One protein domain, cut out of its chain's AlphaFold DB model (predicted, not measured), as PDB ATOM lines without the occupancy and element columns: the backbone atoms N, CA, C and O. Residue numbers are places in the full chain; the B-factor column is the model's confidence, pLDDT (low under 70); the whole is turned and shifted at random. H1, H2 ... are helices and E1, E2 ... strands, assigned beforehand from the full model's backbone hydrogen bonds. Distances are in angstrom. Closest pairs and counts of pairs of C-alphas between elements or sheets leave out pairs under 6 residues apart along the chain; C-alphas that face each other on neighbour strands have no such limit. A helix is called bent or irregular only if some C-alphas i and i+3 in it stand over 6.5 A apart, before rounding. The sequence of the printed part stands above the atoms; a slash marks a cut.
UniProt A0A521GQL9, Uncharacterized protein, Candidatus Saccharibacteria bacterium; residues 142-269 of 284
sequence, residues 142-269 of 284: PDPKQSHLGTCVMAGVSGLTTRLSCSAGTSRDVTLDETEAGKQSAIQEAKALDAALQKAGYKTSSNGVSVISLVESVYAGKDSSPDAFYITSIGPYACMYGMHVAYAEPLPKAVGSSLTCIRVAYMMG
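Overview. This is residues 142 to 269 of the 284 residues of an uncharacterized protein of Candidatus Saccharibacteria bacterium (UniProt A0A521GQL9). A long, twisted sheet of five antiparallel strands makes the length of this domain, and a helical hairpin, H1 and H2, packs at its E3 side. H2 packs on E3 and E4 with its residues 211 to 218, H1 only grazes the sheet, and the ends of E1, E2 and E5 reach beyond E3 and E4. The printed part has 128 residues, with the order E1 E2 H1 H2 E3 E4 E5 along the chain and E1 E2 E5 E4 E3 across the sheet. The class is mixed, helices and strands; the whole is loose, with a radius of gyration of the C-alphas of 17.4 A, and elongated, spanning 59 by 32 by 28 A.

Along the chain. In the sheet, E1 is residues 147 to 158, 32.7 A long, from C-alpha 147 at (2.078, -22.639, -14.321). E2, residues 161 to 175, is 44.5 A long, and E5, residues 254 to 268, is 43.5 A long and ends with C-alpha 268 at (14.996, -47.528, -29.114). E4, residues 237 to 246, measures 28.1 A, and E3, residues 228 to 234, 19.8 A. H1, residues 180 to 199, is 29.3 A long and begins with C-alpha 180 at (-21.787, -19.430, 3.209); it is irregular, but only just, with C-alphas 181 and 184 6.8 A apart. H2, residues 211 to 219, is 12.6 A long.

Arrangement. E1 and E3 are the edge strands. E1 and E2 form a hairpin, with N 153 and O 165 2.8 A apart, within hydrogen-bond range. E2 and E5 are antiparallel at 168 degrees, with N 257 and O 172 at 2.8 A. E3, E4 and E5 make a meander, each strand the antiparallel neighbour of the one before; N 258 and O 242 are 2.8 A apart, and N 230 and O 241 2.8 A. Residues 203 to 204 pair, antiparallel, with residues 230 to 231 of E3. H2 is on the sheet at a height over the sheet of 7.7 A, over none of the strands, but only just, with 2 of its C-alphas falling on E3; the closest C-alphas of H2 and E3, Val 211 and Ala 228, are 5.5 A apart. H1 only grazes the sheet with residues 194 to 198. H1 and H2 touch, a helical hairpin at a shallow tilt of 17 degrees, opposite ways; their closest C-alphas, Ala 190 and Ile 212, are 5.1 A apart. In H2 every O i to N i+4 pair is within hydrogen-bond range, in H1 14 of 16.

Size, cuts and confidence. The two C-alphas farthest apart, of Gly 159 and Ala 181, are 59.5 A apart. The printed part has no cut, and the link from H1 to H2, 11 residues, is long. The mean pLDDT of the printed part is 77.3; 32 residues are under 70, among them 142 to 149, 155 to 162 and 247 to 252.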
ATOM      1  N   PRO A 142     -10.108 -16.696 -14.816       49.62
ATOM      2  CA  PRO A 142      -8.873 -16.871 -15.565       49.62
ATOM      3  C   PRO A 142      -7.718 -16.363 -14.696       49.62
ATOM      4  O   PRO A 142      -7.598 -15.161 -14.472       49.62
ATOM      5  N   ASP A 143      -6.901 -17.270 -14.163       52.78
ATOM      6  CA  ASP A 143      -5.751 -16.892 -13.346       52.78
ATOM      7  C   ASP A 143      -4.503 -16.754 -14.239       52.78
ATOM      8  O   ASP A 143      -4.065 -17.749 -14.830       52.78
ATOM      9  N   PRO A 144      -3.896 -15.556 -14.345       52.56
ATOM     10  CA  PRO A 144      -2.633 -15.362 -15.055       52.56
ATOM     11  C   PRO A 144      -1.452 -16.139 -14.444       52.56
ATOM     12  O   PRO A 144      -0.384 -16.184 -15.053       52.56
ATOM     13  N   LYS A 145      -1.615 -16.768 -13.270       55.78
ATOM     14  CA  LYS A 145      -0.595 -17.593 -12.605       55.78
ATOM     15  C   LYS A 145      -0.650 -19.085 -12.950       55.78
ATOM     16  O   LYS A 145       0.014 -19.872 -12.277       55.78
ATOM     17  N   GLN A 146      -1.389 -19.508 -13.981       61.91
ATOM     18  CA  GLN A 146      -1.307 -20.899 -14.444       61.91
ATOM     19  C   GLN A 146       0.135 -21.256 -14.825       61.91
ATOM     20  O   GLN A 146       0.678 -20.791 -15.829       61.91
ATOM     21  N   SER A 147       0.758 -22.109 -14.015       59.69
ATOM     22  CA  SER A 147       2.078 -22.639 -14.321       59.69
ATOM     23  C   SER A 147       1.924 -23.831 -15.265       59.69
ATOM     24  O   SER A 147       1.287 -24.837 -14.954       59.69
ATOM     25  N   HIS A 148       2.478 -23.703 -16.470       65.75
ATOM     26  CA  HIS A 148       2.603 -24.821 -17.396       65.75
ATOM     27  C   HIS A 148       3.933 -25.519 -17.130       65.75
ATOM     28  O   HIS A 148       4.992 -25.030 -17.525       65.75
ATOM     29  N   LEU A 149       3.884 -26.676 -16.478       67.00
ATOM     30  CA  LEU A 149       5.059 -27.507 -16.239       67.00
ATOM     31  C   LEU A 149       5.090 -28.603 -17.299       67.00
ATOM     32  O   LEU A 149       4.303 -29.538 -17.251       67.00
ATOM     33  N   GLY A 150       5.961 -28.474 -18.298       70.25
ATOM     34  CA  GLY A 150       6.206 -29.525 -19.284       70.25
ATOM     35  C   GLY A 150       7.634 -30.028 -19.165       70.25
ATOM     36  O   GLY A 150       8.552 -29.238 -19.367       70.25
ATOM     37  N   THR A 151       7.826 -31.309 -18.857       77.56
ATOM     38  CA  THR A 151       9.159 -31.917 -18.768       77.56
ATOM     39  C   THR A 151       9.167 -33.300 -19.412       77.56
ATOM     40  O   THR A 151       8.272 -34.114 -19.192       77.56
ATOM     41  N   CYS A 152      10.186 -33.598 -20.218       75.81
ATOM     42  CA  CYS A 152      10.510 -34.965 -20.600       75.81
ATOM     43  C   CYS A 152      11.738 -35.445 -19.833       75.81
ATOM     44  O   CYS A 152      12.841 -34.911 -19.948       75.81
ATOM     45  N   VAL A 153      11.559 -36.515 -19.070       78.56
ATOM     46  CA  VAL A 153      12.624 -37.155 -18.306       78.56
ATOM     47  C   VAL A 153      12.875 -38.537 -18.889       78.56
ATOM     48  O   VAL A 153      11.947 -39.283 -19.209       78.56
ATOM     49  N   MET A 154      14.143 -38.916 -19.032       72.56
ATOM     50  CA  MET A 154      14.468 -40.311 -19.316       72.56
ATOM     51  C   MET A 154      14.277 -41.121 -18.035       72.56
ATOM     52  O   MET A 154      15.064 -41.002 -17.102       72.56
ATOM     53  N   ALA A 155      13.217 -41.925 -17.996       62.97
ATOM     54  CA  ALA A 155      12.795 -42.665 -16.808       62.97
ATOM     55  C   ALA A 155      13.544 -43.996 -16.618       62.97
ATOM     56  O   ALA A 155      13.380 -44.657 -15.599       62.97
ATOM     57  N   GLY A 156      14.365 -44.414 -17.586       60.34
ATOM     58  CA  GLY A 156      15.164 -45.625 -17.450       60.34
ATOM     59  C   GLY A 156      16.029 -45.914 -18.667       60.34
ATOM     60  O   GLY A 156      15.608 -45.716 -19.812       60.34
ATOM     61  N   VAL A 157      17.237 -46.402 -18.392       57.22
ATOM     62  CA  VAL A 157      18.142 -46.996 -19.377       57.22
ATOM     63  C   VAL A 157      18.474 -48.395 -18.867       57.22
ATOM     64  O   VAL A 157      19.373 -48.553 -18.047       57.22
ATOM     65  N   SER A 158      17.698 -49.398 -19.279       54.38
ATOM     66  CA  SER A 158      18.036 -50.801 -19.017       54.38
ATOM     67  C   SER A 158      18.602 -51.392 -20.301       54.38
ATOM     68  O   SER A 158      17.887 -51.570 -21.295       54.38
ATOM     69  N   GLY A 159      19.920 -51.595 -20.313       67.38
ATOM     70  CA  GLY A 159      20.659 -52.008 -21.504       67.38
ATOM     71  C   GLY A 159      20.482 -51.019 -22.662       67.38
ATOM     72  O   GLY A 159      20.881 -49.859 -22.568       67.38
ATOM     73  N   LEU A 160      19.883 -51.487 -23.760       59.88
ATOM     74  CA  LEU A 160      19.691 -50.719 -24.999       59.88
ATOM     75  C   LEU A 160      18.366 -49.949 -25.061       59.88
ATOM     76  O   LEU A 160      18.189 -49.097 -25.935       59.88
ATOM     77  N   THR A 161      17.444 -50.213 -24.137       59.97
ATOM     78  CA  THR A 161      16.143 -49.542 -24.121       59.97
ATOM     79  C   THR A 161      16.262 -48.171 -23.465       59.97
ATOM     80  O   THR A 161      16.867 -48.008 -22.407       59.97
ATOM     81  N   THR A 162      15.699 -47.145 -24.103       67.44
ATOM     82  CA  THR A 162      15.572 -45.807 -23.508       67.44
ATOM     83  C   THR A 162      14.106 -45.458 -23.401       67.44
ATOM     84  O   THR A 162      13.432 -45.262 -24.417       67.44
ATOM     85  N   ARG A 163      13.636 -45.381 -22.154       78.19
ATOM     86  CA  ARG A 163      12.286 -44.947 -21.817       78.19
ATOM     87  C   ARG A 163      12.290 -43.437 -21.628       78.19
ATOM     88  O   ARG A 163      12.954 -42.923 -20.728       78.19
ATOM     89  N   LEU A 164      11.537 -42.738 -22.465       77.75
ATOM     90  CA  LEU A 164      11.262 -41.317 -22.315       77.75
ATOM     91  C   LEU A 164       9.868 -41.157 -21.715       77.75
ATOM     92  O   LEU A 164       8.896 -41.664 -22.268       77.75
ATOM     93  N   SER A 165       9.779 -40.471 -20.583       79.75
ATOM     94  CA  SER A 165       8.515 -40.097 -19.961       79.75
ATOM     95  C   SER A 165       8.345 -38.598 -20.110       79.75
ATOM     96  O   SER A 165       9.122 -37.834 -19.545       79.75
ATOM     97  N   CYS A 166       7.363 -38.180 -20.897       78.75
ATOM     98  CA  CYS A 166       7.012 -36.777 -21.055       78.75
ATOM     99  C   CYS A 166       5.745 -36.489 -20.270       78.75
ATOM    100  O   CYS A 166       4.722 -37.124 -20.525       78.75
ATOM    101  N   SER A 167       5.805 -35.525 -19.361       81.00
ATOM    102  CA  SER A 167       4.647 -35.008 -18.650       81.00
ATOM    103  C   SER A 167       4.407 -33.550 -19.021       81.00
ATOM    104  O   SER A 167       5.328 -32.773 -19.279       81.00
ATOM    105  N   ALA A 168       3.135 -33.182 -19.077       78.38
ATOM    106  CA  ALA A 168       2.709 -31.798 -19.073       78.38
ATOM    107  C   ALA A 168       1.624 -31.655 -18.010       78.38
ATOM    108  O   ALA A 168       0.674 -32.440 -18.001       78.38
ATOM    109  N   GLY A 169       1.790 -30.679 -17.128       78.94
ATOM    110  CA  GLY A 169       0.902 -30.403 -16.017       78.94
ATOM    111  C   GLY A 169       0.495 -28.937 -15.952       78.94
ATOM    112  O   GLY A 169       1.245 -28.042 -16.350       78.94
ATOM    113  N   THR A 170      -0.704 -28.715 -15.436       79.19
ATOM    114  CA  THR A 170      -1.181 -27.417 -14.954       79.19
ATOM    115  C   THR A 170      -1.689 -27.599 -13.542       79.19
ATOM    116  O   THR A 170      -2.494 -28.502 -13.309       79.19
ATOM    117  N   SER A 171      -1.242 -26.750 -12.622       80.81
ATOM    118  CA  SER A 171      -1.791 -26.658 -11.272       80.81
ATOM    119  C   SER A 171      -2.441 -25.299 -11.049       80.81
ATOM    120  O   SER A 171      -2.077 -24.302 -11.683       80.81
ATOM    121  N   ARG A 172      -3.425 -25.276 -10.154       74.69
ATOM    122  CA  ARG A 172      -4.075 -24.061  -9.686       74.69
ATOM    123  C   ARG A 172      -4.560 -24.250  -8.260       74.69
ATOM    124  O   ARG A 172      -5.300 -25.198  -8.007       74.69
ATOM    125  N   ASP A 173      -4.254 -23.277  -7.415       74.81
ATOM    126  CA  ASP A 173      -4.746 -23.202  -6.044       74.81
ATOM    127  C   ASP A 173      -5.840 -22.141  -5.949       74.81
ATOM    128  O   ASP A 173      -5.723 -21.051  -6.514       74.81
ATOM    129  N   VAL A 174      -6.929 -22.472  -5.262       71.50
ATOM    130  CA  VAL A 174      -8.032 -21.549  -4.988       71.50
ATOM    131  C   VAL A 174      -8.198 -21.467  -3.479       71.50
ATOM    132  O   VAL A 174      -8.432 -22.486  -2.827       71.50
ATOM    133  N   THR A 175      -8.053 -20.266  -2.914       74.19
ATOM    134  CA  THR A 175      -8.362 -20.043  -1.500       74.19
ATOM    135  C   THR A 175      -9.872 -20.082  -1.308       74.19
ATOM    136  O   THR A 175     -10.637 -19.575  -2.129       74.19
ATOM    137  N   LEU A 176     -10.315 -20.717  -0.229       70.56
ATOM    138  CA  LEU A 176     -11.727 -20.829   0.129       70.56
ATOM    139  C   LEU A 176     -12.198 -19.635   0.972       70.56
ATOM    140  O   LEU A 176     -13.092 -19.791   1.806       70.56
ATOM    141  N   ASP A 177     -11.577 -18.467   0.791       64.00
ATOM    142  CA  ASP A 177     -11.852 -17.288   1.607       64.00
ATOM    143  C   ASP A 177     -13.308 -16.825   1.421       64.00
ATOM    144  O   ASP A 177     -13.692 -16.329   0.367       64.00
ATOM    145  N   GLU A 178     -14.089 -17.016   2.495       49.72
ATOM    146  CA  GLU A 178     -15.324 -16.307   2.876       49.72
ATOM    147  C   GLU A 178     -16.516 -16.424   1.901       49.72
ATOM    148  O   GLU A 178     -16.628 -15.734   0.897       49.72
ATOM    149  N   THR A 179     -17.548 -17.242   2.128       48.38
ATOM    150  CA  THR A 179     -18.625 -17.137   3.144       48.38
ATOM    151  C   THR A 179     -19.706 -18.163   2.738       48.38
ATOM    152  O   THR A 179     -19.665 -18.679   1.622       48.38
ATOM    153  N   GLU A 180     -20.701 -18.487   3.571       51.69
ATOM    154  CA  GLU A 180     -21.787 -19.430   3.209       51.69
ATOM    155  C   GLU A 180     -22.459 -19.172   1.840       51.69
ATOM    156  O   GLU A 180     -22.928 -20.120   1.204       51.69
ATOM    157  N   ALA A 181     -22.430 -17.929   1.339       56.50
ATOM    158  CA  ALA A 181     -22.882 -17.555  -0.002       56.50
ATOM    159  C   ALA A 181     -22.125 -18.279  -1.140       56.50
ATOM    160  O   ALA A 181     -22.692 -18.522  -2.204       56.50
ATOM    161  N   GLY A 182     -20.873 -18.685  -0.909       73.00
ATOM    162  CA  GLY A 182     -20.036 -19.415  -1.864       73.00
ATOM    163  C   GLY A 182     -20.164 -20.938  -1.789       73.00
ATOM    164  O   GLY A 182     -19.843 -21.610  -2.763       73.00
ATOM    165  N   LYS A 183     -20.680 -21.511  -0.687       82.62
ATOM    166  CA  LYS A 183     -20.732 -22.975  -0.500       82.62
ATOM    167  C   LYS A 183     -21.594 -23.663  -1.557       82.62
ATOM    168  O   LYS A 183     -21.179 -24.663  -2.134       82.62
ATOM    169  N   GLN A 184     -22.794 -23.140  -1.814       85.81
ATOM    170  CA  GLN A 184     -23.683 -23.728  -2.821       85.81
ATOM    171  C   GLN A 184     -23.116 -23.564  -4.234       85.81
ATOM    172  O   GLN A 184     -23.166 -24.522  -5.000       85.81
ATOM    173  N   SER A 185     -22.518 -22.409  -4.558       83.00
ATOM    174  CA  SER A 185     -21.830 -22.215  -5.847       83.00
ATOM    175  C   SER A 185     -20.691 -23.217  -6.013       83.00
ATOM    176  O   SER A 185     -20.671 -23.951  -6.994       83.00
ATOM    177  N   ALA A 186     -19.828 -23.353  -5.003       81.31
ATOM    178  CA  ALA A 186     -18.705 -24.285  -5.013       81.31
ATOM    179  C   ALA A 186     -19.154 -25.749  -5.146       81.31
ATOM    180  O   ALA A 186     -18.544 -26.513  -5.889       81.31
ATOM    181  N   ILE A 187     -20.242 -26.152  -4.478       85.62
ATOM    182  CA  ILE A 187     -20.812 -27.501  -4.626       85.62
ATOM    183  C   ILE A 187     -21.384 -27.707  -6.036       85.62
ATOM    184  O   ILE A 187     -21.212 -28.781  -6.611       85.62
ATOM    185  N   GLN A 188     -22.068 -26.715  -6.613       87.19
ATOM    186  CA  GLN A 188     -22.606 -26.820  -7.976       87.19
ATOM    187  C   GLN A 188     -21.494 -26.856  -9.030       87.19
ATOM    188  O   GLN A 188     -21.549 -27.669  -9.951       87.19
ATOM    189  N   GLU A 189     -20.456 -26.043  -8.863       84.25
ATOM    190  CA  GLU A 189     -19.243 -26.056  -9.681       84.25
ATOM    191  C   GLU A 189     -18.519 -27.407  -9.587       84.25
ATOM    192  O   GLU A 189     -18.194 -28.012 -10.610       84.25
ATOM    193  N   ALA A 190     -18.363 -27.946  -8.373       85.88
ATOM    194  CA  ALA A 190     -17.816 -29.279  -8.138       85.88
ATOM    195  C   ALA A 190     -18.637 -30.377  -8.835       85.88
ATOM    196  O   ALA A 190     -18.066 -31.292  -9.430       85.88
ATOM    197  N   LYS A 191     -19.975 -30.274  -8.810       90.19
ATOM    198  CA  LYS A 191     -20.884 -31.199  -9.510       90.19
ATOM    199  C   LYS A 191     -20.748 -31.114 -11.022       90.19
ATOM    200  O   LYS A 191     -20.680 -32.145 -11.690       90.19
ATOM    201  N   ALA A 192     -20.697 -29.900 -11.563       88.31
ATOM    202  CA  ALA A 192     -20.510 -29.679 -12.989       88.31
ATOM    203  C   ALA A 192     -19.158 -30.232 -13.465       88.31
ATOM    204  O   ALA A 192     -19.102 -30.899 -14.500       88.31
ATOM    205  N   LEU A 193     -18.092 -30.019 -12.687       87.19
ATOM    206  CA  LEU A 193     -16.768 -30.559 -12.979       87.19
ATOM    207  C   LEU A 193     -16.747 -32.090 -12.935       87.19
ATOM    208  O   LEU A 193     -16.230 -32.709 -13.861       87.19
ATOM    209  N   ASP A 194     -17.307 -32.708 -11.893       90.56
ATOM    210  CA  ASP A 194     -17.361 -34.171 -11.779       90.56
ATOM    211  C   ASP A 194     -18.105 -34.795 -12.973       90.56
ATOM    212  O   ASP A 194     -17.607 -35.725 -13.610       90.56
ATOM    213  N   ALA A 195     -19.239 -34.212 -13.372       90.69
ATOM    214  CA  ALA A 195     -19.973 -34.634 -14.562       90.69
ATOM    215  C   ALA A 195     -19.162 -34.439 -15.860       90.69
ATOM    216  O   ALA A 195     -19.194 -35.295 -16.749       90.69
ATOM    217  N   ALA A 196     -18.417 -33.335 -15.982       87.75
ATOM    218  CA  ALA A 196     -17.552 -33.075 -17.131       87.75
ATOM    219  C   ALA A 196     -16.399 -34.089 -17.224       87.75
ATOM    220  O   ALA A 196     -16.135 -34.611 -18.309       87.75
ATOM    221  N   LEU A 197     -15.767 -34.424 -16.094       89.88
ATOM    222  CA  LEU A 197     -14.728 -35.452 -15.999       89.88
ATOM    223  C   LEU A 197     -15.272 -36.816 -16.439       89.88
ATOM    224  O   LEU A 197     -14.695 -37.455 -17.321       89.88
ATOM    225  N   GLN A 198     -16.420 -37.231 -15.902       90.88
ATOM    226  CA  GLN A 198     -17.061 -38.493 -16.284       90.88
ATOM    227  C   GLN A 198     -17.412 -38.529 -17.779       90.88
ATOM    228  O   GLN A 198     -17.116 -39.509 -18.464       90.88
ATOM    229  N   LYS A 199     -17.967 -37.437 -18.327       90.25
ATOM    230  CA  LYS A 199     -18.269 -37.309 -19.765       90.25
ATOM    231  C   LYS A 199     -17.011 -37.374 -20.637       90.25
ATOM    232  O   LYS A 199     -17.064 -37.915 -21.740       90.25
ATOM    233  N   ALA A 200     -15.889 -36.851 -20.148       86.00
ATOM    234  CA  ALA A 200     -14.585 -36.942 -20.801       86.00
ATOM    235  C   ALA A 200     -13.914 -38.324 -20.637       86.00
ATOM    236  O   ALA A 200     -12.810 -38.532 -21.137       86.00
ATOM    237  N   GLY A 201     -14.574 -39.282 -19.976       90.44
ATOM    238  CA  GLY A 201     -14.082 -40.647 -19.797       90.44
ATOM    239  C   GLY A 201     -13.089 -40.802 -18.645       90.44
ATOM    240  O   GLY A 201     -12.357 -41.794 -18.604       90.44
ATOM    241  N   TYR A 202     -13.029 -39.837 -17.727       91.44
ATOM    242  CA  TYR A 202     -12.281 -39.986 -16.486       91.44
ATOM    243  C   TYR A 202     -13.027 -40.885 -15.510       91.44
ATOM    244  O   TYR A 202     -14.240 -40.783 -15.338       91.44
ATOM    245  N   LYS A 203     -12.270 -41.760 -14.852       92.12
ATOM    246  CA  LYS A 203     -12.765 -42.649 -13.805       92.12
ATOM    247  C   LYS A 203     -12.154 -42.231 -12.479       92.12
ATOM    248  O   LYS A 203     -10.952 -41.973 -12.423       92.12
ATOM    249  N   THR A 204     -12.972 -42.170 -11.435       89.56
ATOM    250  CA  THR A 204     -12.502 -41.976 -10.059       89.56
ATOM    251  C   THR A 204     -11.522 -43.085  -9.688       89.56
ATOM    252  O   THR A 204     -11.705 -44.238 -10.089       89.56
ATOM    253  N   SER A 205     -10.483 -42.748  -8.926       84.25
ATOM    254  CA  SER A 205      -9.527 -43.734  -8.425       84.25
ATOM    255  C   SER A 205     -10.189 -44.716  -7.447       84.25
ATOM    256  O   SER A 205     -11.333 -44.529  -7.022       84.25
ATOM    257  N   SER A 206      -9.462 -45.767  -7.066       76.31
ATOM    258  CA  SER A 206      -9.945 -46.834  -6.179       76.31
ATOM    259  C   SER A 206     -10.409 -46.355  -4.799       76.31
ATOM    260  O   SER A 206     -11.147 -47.075  -4.133       76.31
ATOM    261  N   ASN A 207     -10.022 -45.150  -4.374       80.81
ATOM    262  CA  ASN A 207     -10.469 -44.569  -3.112       80.81
ATOM    263  C   ASN A 207     -11.935 -44.094  -3.115       80.81
ATOM    264  O   ASN A 207     -12.476 -43.820  -2.047       80.81
ATOM    265  N   GLY A 208     -12.574 -43.984  -4.288       82.00
ATOM    266  CA  GLY A 208     -13.973 -43.569  -4.421       82.00
ATOM    267  C   GLY A 208     -14.261 -42.111  -4.040       82.00
ATOM    268  O   GLY A 208     -15.428 -41.724  -4.005       82.00
ATOM    269  N   VAL A 209     -13.235 -41.297  -3.772       87.50
ATOM    270  CA  VAL A 209     -13.406 -39.886  -3.408       87.50
ATOM    271  C   VAL A 209     -13.590 -39.067  -4.681       87.50
ATOM    272  O   VAL A 209     -12.680 -38.952  -5.504       87.50
ATOM    273  N   SER A 210     -14.783 -38.501  -4.848       90.50
ATOM    274  CA  SER A 210     -15.093 -37.577  -5.937       90.50
ATOM    275  C   SER A 210     -14.778 -36.131  -5.552       90.50
ATOM    276  O   SER A 210     -14.744 -35.787  -4.368       90.50
ATOM    277  N   VAL A 211     -14.628 -35.258  -6.554       88.12
ATOM    278  CA  VAL A 211     -14.479 -33.804  -6.368       88.12
ATOM    279  C   VAL A 211     -15.586 -33.248  -5.475       88.12
ATOM    280  O   VAL A 211     -15.316 -32.472  -4.562       88.12
ATOM    281  N   ILE A 212     -16.828 -33.679  -5.708       89.38
ATOM    282  CA  ILE A 212     -17.990 -33.235  -4.932       89.38
ATOM    283  C   ILE A 212     -17.827 -33.636  -3.465       89.38
ATOM    284  O   ILE A 212     -17.950 -32.787  -2.587       89.38
ATOM    285  N   SER A 213     -17.499 -34.907  -3.203       89.69
ATOM    286  CA  SER A 213     -17.360 -35.416  -1.834       89.69
ATOM    287  C   SER A 213     -16.218 -34.743  -1.069       89.69
ATOM    288  O   SER A 213     -16.350 -34.490   0.130       89.69
ATOM    289  N   LEU A 214     -15.134 -34.392  -1.771       88.25
ATOM    290  CA  LEU A 214     -14.010 -33.641  -1.223       88.25
ATOM    291  C   LEU A 214     -14.466 -32.237  -0.815       88.25
ATOM    292  O   LEU A 214     -14.330 -31.856   0.343       88.25
ATOM    293  N   VAL A 215     -15.085 -31.489  -1.733       85.81
ATOM    294  CA  VAL A 215     -15.558 -30.119  -1.472       85.81
ATOM    295  C   VAL A 215     -16.588 -30.084  -0.337       85.81
ATOM    296  O   VAL A 215     -16.479 -29.258   0.572       85.81
ATOM    297  N   GLU A 216     -17.562 -30.997  -0.333       87.50
ATOM    298  CA  GLU A 216     -18.566 -31.098   0.735       87.50
ATOM    299  C   GLU A 216     -17.927 -31.360   2.106       87.50
ATOM    300  O   GLU A 216     -18.314 -30.740   3.102       87.50
ATOM    301  N   SER A 217     -16.918 -32.230   2.155       86.31
ATOM    302  CA  SER A 217     -16.203 -32.579   3.382       86.31
ATOM    303  C   SER A 217     -15.347 -31.423   3.909       86.31
ATOM    304  O   SER A 217     -15.384 -31.143   5.111       86.31
ATOM    305  N   VAL A 218     -14.690 -30.662   3.025       83.62
ATOM    306  CA  VAL A 218     -13.928 -29.461   3.407       83.62
ATOM    307  C   VAL A 218     -14.823 -28.417   4.073       83.62
ATOM    308  O   VAL A 218     -14.478 -27.891   5.139       83.62
ATOM    309  N   TYR A 219     -16.001 -28.154   3.494       83.69
ATOM    310  CA  TYR A 219     -17.000 -27.257   4.086       83.69
ATOM    311  C   TYR A 219     -17.638 -27.819   5.361       83.69
ATOM    312  O   TYR A 219     -18.132 -27.046   6.180       83.69
ATOM    313  N   ALA A 220     -17.632 -29.139   5.553       85.00
ATOM    314  CA  ALA A 220     -18.024 -29.774   6.810       85.00
ATOM    315  C   ALA A 220     -16.916 -29.727   7.880       85.00
ATOM    316  O   ALA A 220     -17.105 -30.260   8.972       85.00
ATOM    317  N   GLY A 221     -15.760 -29.118   7.580       81.56
ATOM    318  CA  GLY A 221     -14.615 -29.069   8.488       81.56
ATOM    319  C   GLY A 221     -13.898 -30.410   8.645       81.56
ATOM    320  O   GLY A 221     -13.142 -30.574   9.597       81.56
ATOM    321  N   LYS A 222     -14.133 -31.362   7.737       81.56
ATOM    322  CA  LYS A 222     -13.472 -32.667   7.729       81.56
ATOM    323  C   LYS A 222     -12.288 -32.627   6.779       81.56
ATOM    324  O   LYS A 222     -12.451 -32.293   5.607       81.56
ATOM    325  N   ASP A 223     -11.123 -33.004   7.283       74.44
ATOM    326  CA  ASP A 223      -9.996 -33.323   6.419       74.44
ATOM    327  C   ASP A 223     -10.318 -34.617   5.667       74.44
ATOM    328  O   ASP A 223     -10.657 -35.639   6.270       74.44
ATOM    329  N   SER A 224     -10.303 -34.543   4.342       65.00
ATOM    330  CA  SER A 224     -10.655 -35.671   3.482       65.00
ATOM    331  C   SER A 224      -9.369 -36.193   2.877       65.00
ATOM    332  O   SER A 224      -9.007 -35.867   1.754       65.00
ATOM    333  N   SER A 225      -8.666 -37.002   3.659       69.12
ATOM    334  CA  SER A 225      -7.664 -37.899   3.111       69.12
ATOM    335  C   SER A 225      -8.358 -39.235   2.838       69.12
ATOM    336  O   SER A 225      -8.922 -39.822   3.768       69.12
ATOM    337  N   PRO A 226      -8.374 -39.726   1.588       71.31
ATOM    338  CA  PRO A 226      -7.529 -39.303   0.468       71.31
ATOM    339  C   PRO A 226      -8.134 -38.217  -0.442       71.31
ATOM    340  O   PRO A 226      -9.349 -38.096  -0.570       71.31
ATOM    341  N   ASP A 227      -7.252 -37.510  -1.150       83.81
ATOM    342  CA  ASP A 227      -7.569 -36.547  -2.211       83.81
ATOM    343  C   ASP A 227      -8.415 -37.162  -3.350       83.81
ATOM    344  O   ASP A 227      -8.403 -38.375  -3.604       83.81
ATOM    345  N   ALA A 228      -9.138 -36.310  -4.085       85.56
ATOM    346  CA  ALA A 228      -9.958 -36.744  -5.213       85.56
ATOM    347  C   ALA A 228      -9.090 -36.914  -6.467       85.56
ATOM    348  O   ALA A 228      -8.558 -35.937  -6.999       85.56
ATOM    349  N   PHE A 229      -8.981 -38.145  -6.971       90.75
ATOM    350  CA  PHE A 229      -8.173 -38.476  -8.147       90.75
ATOM    351  C   PHE A 229      -9.000 -39.134  -9.242       90.75
ATOM    352  O   PHE A 229      -9.818 -40.018  -8.994       90.75
ATOM    353  N   TYR A 230      -8.715 -38.736 -10.473       90.56
ATOM    354  CA  TYR A 230      -9.386 -39.192 -11.672       90.56
ATOM    355  C   TYR A 230      -8.352 -39.553 -12.720       90.56
ATOM    356  O   TYR A 230      -7.434 -38.775 -12.981       90.56
ATOM    357  N   ILE A 231      -8.515 -40.707 -13.358       90.88
ATOM    358  CA  ILE A 231      -7.578 -41.202 -14.365       90.88
ATOM    359  C   ILE A 231      -8.342 -41.516 -15.647       90.88
ATOM    360  O   ILE A 231      -9.455 -42.045 -15.622       90.88
ATOM    361  N   THR A 232      -7.740 -41.189 -16.785       92.69
ATOM    362  CA  THR A 232      -8.219 -41.606 -18.102       92.69
ATOM    363  C   THR A 232      -7.058 -41.905 -19.045       92.69
ATOM    364  O   THR A 232      -5.919 -41.484 -18.819       92.69
ATOM    365  N   SER A 233      -7.359 -42.602 -20.136       89.56
ATOM    366  CA  SER A 233      -6.424 -42.860 -21.228       89.56
ATOM    367  C   SER A 233      -6.964 -42.254 -22.519       89.56
ATOM    368  O   SER A 233      -8.048 -42.609 -22.976       89.56
ATOM    369  N   ILE A 234      -6.198 -41.346 -23.127       82.81
ATOM    370  CA  ILE A 234      -6.577 -40.641 -24.357       82.81
ATOM    371  C   ILE A 234      -5.507 -40.923 -25.408       82.81
ATOM    372  O   ILE A 234      -4.448 -40.291 -25.450       82.81
ATOM    373  N   GLY A 235      -5.765 -41.919 -26.257       86.75
ATOM    374  CA  GLY A 235      -4.760 -42.434 -27.185       86.75
ATOM    375  C   GLY A 235      -3.544 -42.989 -26.421       86.75
ATOM    376  O   GLY A 235      -3.731 -43.832 -25.549       86.75
ATOM    377  N   PRO A 236      -2.306 -42.537 -26.706       83.12
ATOM    378  CA  PRO A 236      -1.104 -43.005 -26.007       83.12
ATOM    379  C   PRO A 236      -0.808 -42.250 -24.695       83.12
ATOM    380  O   PRO A 236       0.295 -42.378 -24.161       83.12
ATOM    381  N   TYR A 237      -1.727 -41.405 -24.217       82.81
ATOM    382  CA  TYR A 237      -1.541 -40.588 -23.017       82.81
ATOM    383  C   TYR A 237      -2.349 -41.148 -21.849       82.81
ATOM    384  O   TYR A 237      -3.527 -41.458 -22.011       82.81
ATOM    385  N   ALA A 238      -1.731 -41.202 -20.672       89.69
ATOM    386  CA  ALA A 238      -2.420 -41.371 -19.399       89.69
ATOM    387  C   ALA A 238      -2.566 -39.988 -18.757       89.69
ATOM    388  O   ALA A 238      -1.566 -39.313 -18.512       89.69
ATOM    389  N   CYS A 239      -3.797 -39.545 -18.528       87.69
ATOM    390  CA  CYS A 239      -4.079 -38.254 -17.913       87.69
ATOM    391  C   CYS A 239      -4.670 -38.461 -16.523       87.69
ATOM    392  O   CYS A 239      -5.574 -39.273 -16.338       87.69
ATOM    393  N   MET A 240      -4.160 -37.698 -15.564       90.44
ATOM    394  CA  MET A 240      -4.589 -37.687 -14.180       90.44
ATOM    395  C   MET A 240      -5.069 -36.286 -13.822       90.44
ATOM    396  O   MET A 240      -4.340 -35.313 -14.012       90.44
ATOM    397  N   TYR A 241      -6.287 -36.201 -13.307       89.25
ATOM    398  CA  TYR A 241      -6.818 -35.008 -12.667       89.25
ATOM    399  C   TYR A 241      -6.882 -35.264 -11.160       89.25
ATOM    400  O   TYR A 241      -7.453 -36.265 -10.734       89.25
ATOM    401  N   GLY A 242      -6.263 -34.399 -10.364       88.88
ATOM    402  CA  GLY A 242      -6.218 -34.515  -8.910       88.88
ATOM    403  C   GLY A 242      -6.638 -33.214  -8.246       88.88
ATOM    404  O   GLY A 242      -6.164 -32.150  -8.646       88.88
ATOM    405  N   MET A 243      -7.489 -33.294  -7.228       87.12
ATOM    406  CA  MET A 243      -7.793 -32.183  -6.330       87.12
ATOM    407  C   MET A 243      -7.337 -32.519  -4.921       87.12
ATOM    408  O   MET A 243      -7.697 -33.571  -4.402       87.12
ATOM    409  N   HIS A 244      -6.567 -31.613  -4.331       85.94
ATOM    410  CA  HIS A 244      -5.999 -31.745  -2.999       85.94
ATOM    411  C   HIS A 244      -6.408 -30.566  -2.129       85.94
ATOM    412  O   HIS A 244      -6.639 -29.460  -2.623       85.94
ATOM    413  N   VAL A 245      -6.496 -30.798  -0.825       79.69
ATOM    414  CA  VAL A 245      -6.834 -29.750   0.139       79.69
ATOM    415  C   VAL A 245      -5.591 -29.414   0.942       79.69
ATOM    416  O   VAL A 245      -5.016 -30.269   1.607       79.69
ATOM    417  N   ALA A 246      -5.171 -28.156   0.886       71.00
ATOM    418  CA  ALA A 246      -4.113 -27.652   1.742       71.00
ATOM    419  C   ALA A 246      -4.749 -27.064   3.006       71.00
ATOM    420  O   ALA A 246      -5.333 -25.976   2.984       71.00
ATOM    421  N   TYR A 247      -4.629 -27.795   4.115       68.88
ATOM    422  CA  TYR A 247      -4.824 -27.252   5.455       68.88
ATOM    423  C   TYR A 247      -3.458 -26.860   6.008       68.88
ATOM    424  O   TYR A 247      -2.632 -27.719   6.310       68.88
ATOM    425  N   ALA A 248      -3.205 -25.566   6.147       56.78
ATOM    426  CA  ALA A 248      -2.040 -25.088   6.870       56.78
ATOM    427  C   ALA A 248      -2.499 -23.948   7.766       56.78
ATOM    428  O   ALA A 248      -2.697 -22.859   7.265       56.78
ATOM    429  N   GLU A 249      -2.678 -24.152   9.069       57.09
ATOM    430  CA  GLU A 249      -2.785 -22.997   9.972       57.09
ATOM    431  C   GLU A 249      -1.428 -22.260   9.975       57.09
ATOM    432  O   GLU A 249      -0.393 -22.928  10.069       57.09
ATOM    433  N   PRO A 250      -1.363 -20.918   9.846       65.81
ATOM    434  CA  PRO A 250      -2.444 -19.917   9.850       65.81
ATOM    435  C   PRO A 250      -2.976 -19.508   8.456       65.81
ATOM    436  O   PRO A 250      -3.699 -18.521   8.344       65.81
ATOM    437  N   LEU A 251      -2.578 -20.192   7.385       64.69
ATOM    438  CA  LEU A 251      -3.037 -19.928   6.021       64.69
ATOM    439  C   LEU A 251      -4.518 -20.321   5.835       64.69
ATOM    440  O   LEU A 251      -5.008 -21.272   6.451       64.69
ATOM    441  N   PRO A 252      -5.251 -19.607   4.966       68.81
ATOM    442  CA  PRO A 252      -6.621 -19.967   4.642       68.81
ATOM    443  C   PRO A 252      -6.687 -21.345   3.980       68.81
ATOM    444  O   PRO A 252      -5.774 -21.751   3.256       68.81
ATOM    445  N   LYS A 253      -7.792 -22.065   4.215       72.94
ATOM    446  CA  LYS A 253      -8.050 -23.351   3.554       72.94
ATOM    447  C   LYS A 253      -8.009 -23.135   2.044       72.94
ATOM    448  O   LYS A 253      -8.718 -22.270   1.532       72.94
ATOM    449  N   ALA A 254      -7.221 -23.932   1.338       74.00
ATOM    450  CA  ALA A 254      -7.131 -23.859  -0.112       74.00
ATOM    451  C   ALA A 254      -7.416 -25.221  -0.734       74.00
ATOM    452  O   ALA A 254      -7.050 -26.263  -0.188       74.00
ATOM    453  N   VAL A 255      -8.065 -25.203  -1.894       76.38
ATOM    454  CA  VAL A 255      -8.226 -26.384  -2.737       76.38
ATOM    455  C   VAL A 255      -7.336 -26.198  -3.951       76.38
ATOM    456  O   VAL A 255      -7.538 -25.293  -4.762       76.38
ATOM    457  N   GLY A 256      -6.333 -27.059  -4.051       80.06
ATOM    458  CA  GLY A 256      -5.482 -27.174  -5.216       80.06
ATOM    459  C   GLY A 256      -6.079 -28.162  -6.207       80.06
ATOM    460  O   GLY A 256      -6.601 -29.213  -5.845       80.06
ATOM    461  N   SER A 257      -6.002 -27.837  -7.487       82.19
ATOM    462  CA  SER A 257      -6.363 -28.723  -8.590       82.19
ATOM    463  C   SER A 257      -5.167 -28.879  -9.514       82.19
ATOM    464  O   SER A 257      -4.402 -27.942  -9.737       82.19
ATOM    465  N   SER A 258      -4.984 -30.078 -10.049       85.75
ATOM    466  CA  SER A 258      -3.918 -30.380 -10.992       85.75
ATOM    467  C   SER A 258      -4.439 -31.280 -12.100       85.75
ATOM    468  O   SER A 258      -5.133 -32.259 -11.845       85.75
ATOM    469  N   LEU A 259      -4.088 -30.957 -13.341       84.88
ATOM    470  CA  LEU A 259      -4.250 -31.853 -14.478       84.88
ATOM    471  C   LEU A 259      -2.867 -32.156 -15.030       84.88
ATOM    472  O   LEU A 259      -2.158 -31.236 -15.432       84.88
ATOM    473  N   THR A 260      -2.505 -33.433 -15.080       85.12
ATOM    474  CA  THR A 260      -1.237 -33.894 -15.643       85.12
ATOM    475  C   THR A 260      -1.488 -34.987 -16.664       85.12
ATOM    476  O   THR A 260      -2.129 -35.986 -16.362       85.12
ATOM    477  N   CYS A 261      -0.943 -34.838 -17.867       82.19
ATOM    478  CA  CYS A 261      -0.936 -35.891 -18.878       82.19
ATOM    479  C   CYS A 261       0.488 -36.391 -19.094       82.19
ATOM    480  O   CYS A 261       1.407 -35.600 -19.318       82.19
ATOM    481  N   ILE A 262       0.658 -37.708 -19.055       84.44
ATOM    482  CA  ILE A 262       1.935 -38.395 -19.213       84.44
ATOM    483  C   ILE A 262       1.873 -39.269 -20.461       84.44
ATOM    484  O   ILE A 262       0.899 -39.984 -20.699       84.44
ATOM    485  N   ARG A 263       2.945 -39.243 -21.252       82.56
ATOM    486  CA  ARG A 263       3.199 -40.215 -22.313       82.56
ATOM    487  C   ARG A 263       4.538 -40.878 -22.089       82.56
ATOM    488  O   ARG A 263       5.564 -40.210 -21.963       82.56
ATOM    489  N   VAL A 264       4.515 -42.200 -22.119       80.06
ATOM    490  CA  VAL A 264       5.717 -43.020 -22.121       80.06
ATOM    491  C   VAL A 264       6.008 -43.420 -23.562       80.06
ATOM    492  O   VAL A 264       5.148 -43.971 -24.245       80.06
ATOM    493  N   ALA A 265       7.213 -43.117 -24.037       74.81
ATOM    494  CA  ALA A 265       7.695 -43.513 -25.351       74.81
ATOM    495  C   ALA A 265       8.988 -44.325 -25.222       74.81
ATOM    496  O   ALA A 265       9.864 -44.013 -24.410       74.81
ATOM    497  N   TYR A 266       9.122 -45.347 -26.061       71.88
ATOM    498  CA  TYR A 266      10.334 -46.151 -26.183       71.88
ATOM    499  C   TYR A 266      11.078 -45.695 -27.436       71.88
ATOM    500  O   TYR A 266      10.610 -45.906 -28.551       71.88
ATOM    501  N   MET A 267      12.208 -45.004 -27.260       64.62
ATOM    502  CA  MET A 267      12.924 -44.391 -28.391       64.62
ATOM    503  C   MET A 267      13.828 -45.369 -29.142       64.62
ATOM    504  O   MET A 267      14.132 -45.157 -30.312       64.62
ATOM    505  N   MET A 268      14.255 -46.444 -28.482       62.72
ATOM    506  CA  MET A 268      14.996 -47.528 -29.114       62.72
ATOM    507  C   MET A 268      14.352 -48.838 -28.683       62.72
ATOM    508  O   MET A 268      14.228 -49.091 -27.482       62.72
ATOM    509  N   GLY A 269      13.875 -49.597 -29.674       50.62
ATOM    510  CA  GLY A 269      13.302 -50.923 -29.471       50.62
ATOM    511  C   GLY A 269      14.305 -51.822 -28.762       50.62
ATOM    512  O   GLY A 269      15.518 -51.636 -28.899       50.62
TER     513      GLY A 269